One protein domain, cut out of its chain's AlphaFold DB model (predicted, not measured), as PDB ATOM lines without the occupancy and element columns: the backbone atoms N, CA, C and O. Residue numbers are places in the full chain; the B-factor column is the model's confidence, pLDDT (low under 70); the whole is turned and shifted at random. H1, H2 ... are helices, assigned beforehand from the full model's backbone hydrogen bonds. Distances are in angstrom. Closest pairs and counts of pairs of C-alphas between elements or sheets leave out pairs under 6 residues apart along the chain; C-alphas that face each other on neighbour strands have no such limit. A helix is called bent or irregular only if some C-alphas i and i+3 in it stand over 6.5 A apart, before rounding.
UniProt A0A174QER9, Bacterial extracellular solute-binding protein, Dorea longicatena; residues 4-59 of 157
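Overview. This is residues 4 to 59 of the 157 residues of the protein "Bacterial extracellular solute-binding protein" of Dorea longicatena (UniProt A0A174QER9). Two short helices, H2 and H3, and the winding stretch of residues 36 to 52 form a loose head, while H1 lies away from it at the far end of an arm made by residues 12 to 26. Residues 10 to 16 stick out. The printed part has 56 residues with three named helices, H1, H2, H3 along the chain, and no named strand; it is all helix by class, though the helices hold 23 residues. It is loose, radius of gyration of the C-alphas 13.1 A, and elongated, 36 by 23 by 18 A.

Along the chain. H1, residues 4 to 11, begins at C-alpha 4 (147.173, 190.625, 209.922) and is 10.5 A long. H2, residues 27 to 35, is 12.8 A long. H3, residues 53 to 58, is 10.1 A long and ends at C-alpha 58 (163.974, 171.730, 204.750); it is irregular, with C-alphas 54 and 57 7.1 A apart.

Arrangement. H1 is apart from H2 and from H3. H2 and H3 are near each other, their closest C-alphas 8.1 A apart. In H1 and H2 every O i to N i+4 pair is within hydrogen-bond range; in H3 0 of 2 are, beside 2 of 3 O i to N i+3 pairs.

Size, cuts and confidence. The C-alphas of Asp 14 and Thr 50, the two farthest apart, are 37.3 A apart. The printed part has no cut. Both links are long, 15 and 17 residues. Residues 46 to 50 are under pLDDT 70.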
ATOM      1  N   ILE A   4     145.875 190.991 209.332       86.31
ATOM      2  CA  ILE A   4     147.173 190.625 209.922       86.31
ATOM      3  C   ILE A   4     148.323 191.106 209.038       86.31
ATOM      4  O   ILE A   4     149.273 191.673 209.557       86.31
ATOM      5  N   ALA A   5     148.230 190.932 207.717       89.94
ATOM      6  CA  ALA A   5     149.287 191.371 206.804       89.94
ATOM      7  C   ALA A   5     149.528 192.895 206.877       89.94
ATOM      8  O   ALA A   5     150.676 193.287 207.077       89.94
ATOM      9  N   PRO A   6     148.490 193.764 206.849       92.38
ATOM     10  CA  PRO A   6     148.699 195.202 207.042       92.38
ATOM     11  C   PRO A   6     149.316 195.540 208.403       92.38
ATOM     12  O   PRO A   6     150.197 196.387 208.476       92.38
ATOM     13  N   TYR A   7     148.893 194.848 209.466       94.38
ATOM     14  CA  TYR A   7     149.451 195.036 210.804       94.38
ATOM     15  C   TYR A   7     150.942 194.676 210.854       94.38
ATOM     16  O   TYR A   7     151.729 195.431 211.408       94.38
ATOM     17  N   ILE A   8     151.356 193.561 210.242       93.81
ATOM     18  CA  ILE A   8     152.770 193.162 210.188       93.81
ATOM     19  C   ILE A   8     153.596 194.208 209.431       93.81
ATOM     20  O   ILE A   8     154.630 194.628 209.940       93.81
ATOM     21  N   HIS A   9     153.126 194.691 208.279       94.81
ATOM     22  CA  HIS A   9     153.817 195.763 207.556       94.81
ATOM     23  C   HIS A   9     153.932 197.058 208.367       94.81
ATOM     24  O   HIS A   9     154.955 197.729 208.299       94.81
ATOM     25  N   GLU A  10     152.916 197.406 209.161       95.56
ATOM     26  CA  GLU A  10     152.978 198.564 210.059       95.56
ATOM     27  C   GLU A  10     154.024 198.380 211.168       95.56
ATOM     28  O   GLU A  10     154.734 199.326 211.505       95.56
ATOM     29  N   GLN A  11     154.146 197.170 211.728       97.19
ATOM     30  CA  GLN A  11     155.149 196.873 212.757       97.19
ATOM     31  C   GLN A  11     156.576 196.790 212.193       97.19
ATOM     32  O   GLN A  11     157.534 197.072 212.916       97.19
ATOM     33  N   PHE A  12     156.726 196.417 210.920       96.19
ATOM     34  CA  PHE A  12     158.018 196.199 210.263       96.19
ATOM     35  C   PHE A  12     158.100 196.949 208.919       96.19
ATOM     36  O   PHE A  12     158.210 196.314 207.870       96.19
ATOM     37  N   PRO A  13     158.067 198.295 208.925       95.50
ATOM     38  CA  PRO A  13     157.942 199.093 207.701       95.50
ATOM     39  C   PRO A  13     159.174 199.033 206.790       95.50
ATOM     40  O   PRO A  13     159.059 199.274 205.592       95.50
ATOM     41  N   ASP A  14     160.342 198.710 207.350       97.12
ATOM     42  CA  ASP A  14     161.608 198.636 206.613       97.12
ATOM     43  C   ASP A  14     161.882 197.239 206.024       97.12
ATOM     44  O   ASP A  14     162.910 197.034 205.382       97.12
ATOM     45  N   GLN A  15     161.003 196.263 206.277       95.25
ATOM     46  CA  GLN A  15     161.154 194.889 205.800       95.25
ATOM     47  C   GLN A  15     160.270 194.649 204.574       95.25
ATOM     48  O   GLN A  15     159.083 194.982 204.578       95.25
ATOM     49  N   ASP A  16     160.839 194.027 203.543       94.44
ATOM     50  CA  ASP A  16     160.094 193.576 202.367       94.44
ATOM     51  C   ASP A  16     159.497 192.191 202.650       94.44
ATOM     52  O   ASP A  16     160.177 191.171 202.555       94.44
ATOM     53  N   ILE A  17     158.248 192.167 203.124       94.69
ATOM     54  CA  ILE A  17     157.556 190.940 203.539       94.69
ATOM     55  C   ILE A  17     156.491 190.591 202.500       94.69
ATOM     56  O   ILE A  17     155.465 191.262 202.404       94.69
ATOM     57  N   GLU A  18     156.679 189.502 201.763       93.25
ATOM     58  CA  GLU A  18     155.668 188.997 200.836       93.25
ATOM     59  C   GLU A  18     154.768 187.946 201.505       93.25
ATOM     60  O   GLU A  18     155.238 186.981 202.107       93.25
ATOM     61  N   PHE A  19     153.445 188.109 201.383       91.62
ATOM     62  CA  PHE A  19     152.473 187.109 201.832       91.62
ATOM     63  C   PHE A  19     151.916 186.327 200.646       91.62
ATOM     64  O   PHE A  19     151.050 186.818 199.919       91.62
ATOM     65  N   ILE A  20     152.348 185.077 200.513       91.06
ATOM     66  CA  ILE A  20     151.870 184.166 199.474       91.06
ATOM     67  C   ILE A  20     150.664 183.382 200.007       91.06
ATOM     68  O   ILE A  20     150.695 182.828 201.107       91.06
ATOM     69  N   ILE A  21     149.571 183.353 199.240       86.94
ATOM     70  CA  ILE A  21     148.342 182.638 199.609       86.94
ATOM     71  C   ILE A  21     148.224 181.381 198.747       86.94
ATOM     72  O   ILE A  21     147.979 181.474 197.548       86.94
ATOM     73  N   GLY A  22     148.368 180.219 199.382       84.00
ATOM     74  CA  GLY A  22     148.072 178.918 198.784       84.00
ATOM     75  C   GLY A  22     146.643 178.439 199.043       84.00
ATOM     76  O   GLY A  22     145.839 179.107 199.704       84.00
ATOM     77  N   ASN A  23     146.346 177.245 198.533       82.69
ATOM     78  CA  ASN A  23     145.140 176.498 198.870       82.69
ATOM     79  C   ASN A  23     145.320 175.739 200.198       82.69
ATOM     80  O   ASN A  23     146.320 175.882 200.898       82.69
ATOM     81  N   ASN A  24     144.310 174.963 200.590       76.75
ATOM     82  CA  ASN A  24     144.335 174.161 201.815       76.75
ATOM     83  C   ASN A  24     145.028 172.796 201.596       76.75
ATOM     84  O   ASN A  24     144.468 171.762 201.962       76.75
ATOM     85  N   ASP A  25     146.203 172.816 200.965       81.88
ATOM     86  CA  ASP A  25     147.029 171.672 200.560       81.88
ATOM     87  C   ASP A  25     148.522 172.077 200.500       81.88
ATOM     88  O   ASP A  25     148.876 173.214 200.827       81.88
ATOM     89  N   THR A  26     149.405 171.135 200.149       86.69
ATOM     90  CA  THR A  26     150.860 171.353 200.049       86.69
ATOM     91  C   THR A  26     151.363 171.525 198.610       86.69
ATOM     92  O   THR A  26     152.563 171.710 198.410       86.69
ATOM     93  N   ASP A  27     150.474 171.562 197.610       89.06
ATOM     94  CA  ASP A  27     150.834 171.614 196.182       89.06
ATOM     95  C   ASP A  27     151.687 172.842 195.836       89.06
ATOM     96  O   ASP A  27     152.645 172.754 195.067       89.06
ATOM     97  N   LEU A  28     151.379 173.992 196.446       90.81
ATOM     98  CA  LEU A  28     152.155 175.218 196.255       90.81
ATOM     99  C   LEU A  28     153.613 175.051 196.713       90.81
ATOM    100  O   LEU A  28     154.531 175.518 196.040       90.81
ATOM    101  N   TYR A  29     153.837 174.368 197.836       91.38
ATOM    102  CA  TYR A  29     155.189 174.125 198.338       91.38
ATOM    103  C   TYR A  29     155.919 173.078 197.503       91.38
ATOM    104  O   TYR A  29     157.118 173.224 197.281       91.38
ATOM    105  N   SER A  30     155.210 172.078 196.975       90.38
ATOM    106  CA  SER A  30     155.769 171.139 195.996       90.38
ATOM    107  C   SER A  30     156.274 171.873 194.752       90.38
ATOM    108  O   SER A  30     157.420 171.677 194.351       90.38
ATOM    109  N   TYR A  31     155.474 172.796 194.203       92.81
ATOM    110  CA  TYR A  31     155.887 173.636 193.077       92.81
ATOM    111  C   TYR A  31     157.132 174.472 193.407       92.81
ATOM    112  O   TYR A  31     158.117 174.428 192.670       92.81
ATOM    113  N   PHE A  32     157.138 175.192 194.532       94.62
ATOM    114  CA  PHE A  32     158.297 175.998 194.929       94.62
ATOM    115  C   PHE A  32     159.552 175.158 195.179       94.62
ATOM    116  O   PHE A  32     160.646 175.545 194.772       94.62
ATOM    117  N   LYS A  33     159.406 173.975 195.778       92.50
ATOM    118  CA  LYS A  33     160.503 173.022 195.975       92.50
ATOM    119  C   LYS A  33     161.133 172.595 194.652       92.50
ATOM    120  O   LYS A  33     162.356 172.599 194.549       92.50
ATOM    121  N   GLU A  34     160.327 172.267 193.641       94.44
ATOM    122  CA  GLU A  34     160.821 171.888 192.307       94.44
ATOM    123  C   GLU A  34     161.633 173.002 191.628       94.44
ATOM    124  O   GLU A  34     162.519 172.710 190.823       94.44
ATOM    125  N   HIS A  35     161.371 174.262 191.983       95.25
ATOM    126  CA  HIS A  35     162.044 175.436 191.423       95.25
ATOM    127  C   HIS A  35     163.154 175.996 192.333       95.25
ATOM    128  O   HIS A  35     163.874 176.903 191.926       95.25
ATOM    129  N   GLY A  36     163.351 175.431 193.531       94.25
ATOM    130  CA  GLY A  36     164.332 175.927 194.503       94.25
ATOM    131  C   GLY A  36     163.933 177.252 195.163       94.25
ATOM    132  O   GLY A  36     164.803 178.003 195.592       94.25
ATOM    133  N   GLU A  37     162.633 177.531 195.241       95.31
ATOM    134  CA  GLU A  37     162.038 178.802 195.680       95.31
ATOM    135  C   GLU A  37     161.175 178.629 196.945       95.31
ATOM    136  O   GLU A  37     160.180 179.330 197.130       95.31
ATOM    137  N   LEU A  38     161.495 177.653 197.806       94.75
ATOM    138  CA  LEU A  38     160.742 177.450 199.049       94.75
ATOM    139  C   LEU A  38     160.733 178.737 199.902       94.75
ATOM    140  O   LEU A  38     161.798 179.322 200.100       94.75
ATOM    141  N   PRO A  39     159.568 179.162 200.432       94.56
ATOM    142  CA  PRO A  39     159.487 180.348 201.284       94.56
ATOM    143  C   PRO A  39     160.259 180.190 202.597       94.56
ATOM    144  O   PRO A  39     160.325 179.092 203.151       94.56
ATOM    145  N   ASP A  40     160.725 181.308 203.161       93.75
ATOM    146  CA  ASP A  40     161.417 181.328 204.460       93.75
ATOM    147  C   ASP A  40     160.515 180.890 205.625       93.75
ATOM    148  O   ASP A  40     160.969 180.279 206.593       93.75
ATOM    149  N   ILE A  41     159.221 181.221 205.551       91.56
ATOM    150  CA  ILE A  41     158.213 180.853 206.547       91.56
ATOM    151  C   ILE A  41     157.046 180.192 205.823       91.56
ATOM    152  O   ILE A  41     156.355 180.818 205.019       91.56
ATOM    153  N   MET A  42     156.790 178.932 206.160       89.25
ATOM    154  CA  MET A  42     155.683 178.157 205.612       89.25
ATOM    155  C   MET A  42     154.603 177.937 206.669       89.25
ATOM    156  O   MET A  42     154.885 177.693 207.840       89.25
ATOM    157  N   THR A  43     153.340 178.002 206.249       85.81
ATOM    158  CA  THR A  43     152.189 177.682 207.109       85.81
ATOM    159  C   THR A  43     151.296 176.657 206.423       85.81
ATOM    160  O   THR A  43     151.007 176.785 205.232       85.81
ATOM    161  N   VAL A  44     150.837 175.650 207.167       79.56
ATOM    162  CA  VAL A  44     149.912 174.618 206.678       79.56
ATOM    163  C   VAL A  44     148.716 174.523 207.616       79.56
ATOM    164  O   VAL A  44     148.852 174.584 208.836       79.56
ATOM    165  N   ARG A  45     147.513 174.425 207.043       72.00
ATOM    166  CA  ARG A  45     146.256 174.405 207.808       72.00
ATOM    167  C   ARG A  45     145.801 172.988 208.165       72.00
ATOM    168  O   ARG A  45     144.983 172.844 209.074       72.00
ATOM    169  N   ARG A  46     146.284 171.954 207.470       62.69
ATOM    170  CA  ARG A  46     145.743 170.599 207.600       62.69
ATOM    171  C   ARG A  46     146.809 169.583 207.987       62.69
ATOM    172  O   ARG A  46     147.779 169.364 207.276       62.69
ATOM    173  N   PHE A  47     146.553 168.967 209.132       57.53
ATOM    174  CA  PHE A  47     147.286 167.855 209.707       57.53
ATOM    175  C   PHE A  47     146.978 166.565 208.954       57.53
ATOM    176  O   PHE A  47     146.115 165.786 209.349       57.53
ATOM    177  N   SER A  48     147.740 166.266 207.919       54.31
ATOM    178  CA  SER A  48     148.310 164.932 207.941       54.31
ATOM    179  C   SER A  48     149.812 165.139 207.937       54.31
ATOM    180  O   SER A  48     150.347 165.799 207.051       54.31
ATOM    181  N   GLY A  49     150.502 164.654 208.974       59.38
ATOM    182  CA  GLY A  49     151.967 164.656 208.971       59.38
ATOM    183  C   GLY A  49     152.513 164.049 207.671       59.38
ATOM    184  O   GLY A  49     153.574 164.443 207.220       59.38
ATOM    185  N   THR A  50     151.737 163.173 207.023       67.94
ATOM    186  CA  THR A  50     151.981 162.610 205.694       67.94
ATOM    187  C   THR A  50     152.097 163.645 204.575       67.94
ATOM    188  O   THR A  50     153.055 163.578 203.816       67.94
ATOM    189  N   ASP A  51     151.189 164.619 204.469       71.81
ATOM    190  CA  ASP A  51     151.170 165.555 203.327       71.81
ATOM    191  C   ASP A  51     152.348 166.545 203.342       71.81
ATOM    192  O   ASP A  51     152.667 167.155 202.320       71.81
ATOM    193  N   ALA A  52     152.991 166.714 204.502       77.94
ATOM    194  CA  ALA A  52     154.117 167.621 204.705       77.94
ATOM    195  C   ALA A  52     155.448 166.901 205.012       77.94
ATOM    196  O   ALA A  52     156.457 167.572 205.228       77.94
ATOM    197  N   GLN A  53     155.484 165.561 204.996       79.88
ATOM    198  CA  GLN A  53     156.707 164.768 205.222       79.88
ATOM    199  C   GLN A  53     157.831 165.154 204.255       79.88
ATOM    200  O   GLN A  53     158.981 165.303 204.657       79.88
ATOM    201  N   ASP A  54     157.493 165.414 202.992       84.62
ATOM    202  CA  ASP A  54     158.463 165.795 201.960       84.62
ATOM    203  C   ASP A  54     159.108 167.173 202.181       84.62
ATOM    204  O   ASP A  54     160.082 167.510 201.491       84.62
ATOM    205  N   LEU A  55     158.568 167.970 203.110       87.31
ATOM    206  CA  LEU A  55     159.125 169.253 203.531       87.31
ATOM    207  C   LEU A  55     160.065 169.112 204.732       87.31
ATOM    208  O   LEU A  55     160.933 169.965 204.874       87.31
ATOM    209  N   GLN A  56     159.951 168.045 205.536       86.62
ATOM    210  CA  GLN A  56     160.724 167.813 206.771       86.62
ATOM    211  C   GLN A  56     162.234 168.097 206.621       86.62
ATOM    212  O   GLN A  56     162.783 168.813 207.455       86.62
ATOM    213  N   PRO A  57     162.923 167.669 205.537       89.75
ATOM    214  CA  PRO A  57     164.359 167.929 205.378       89.75
ATOM    215  C   PRO A  57     164.747 169.409 205.210       89.75
ATOM    216  O   PRO A  57     165.934 169.728 205.222       89.75
ATOM    217  N   TYR A  58     163.776 170.297 204.983       90.81
ATOM    218  CA  TYR A  58     163.974 171.730 204.750       90.81
ATOM    219  C   TYR A  58     163.549 172.592 205.947       90.81
ATOM    220  O   TYR A  58     163.683 173.813 205.889       90.81
ATOM    221  N   LEU A  59     163.000 171.985 207.002       90.12
ATOM    222  CA  LEU A  59     162.469 172.710 208.152       90.12
ATOM    223  C   LEU A  59     163.532 172.896 209.236       90.12
ATOM    224  O   LEU A  59     164.480 172.125 209.362       90.12
TER     225      LEU A  59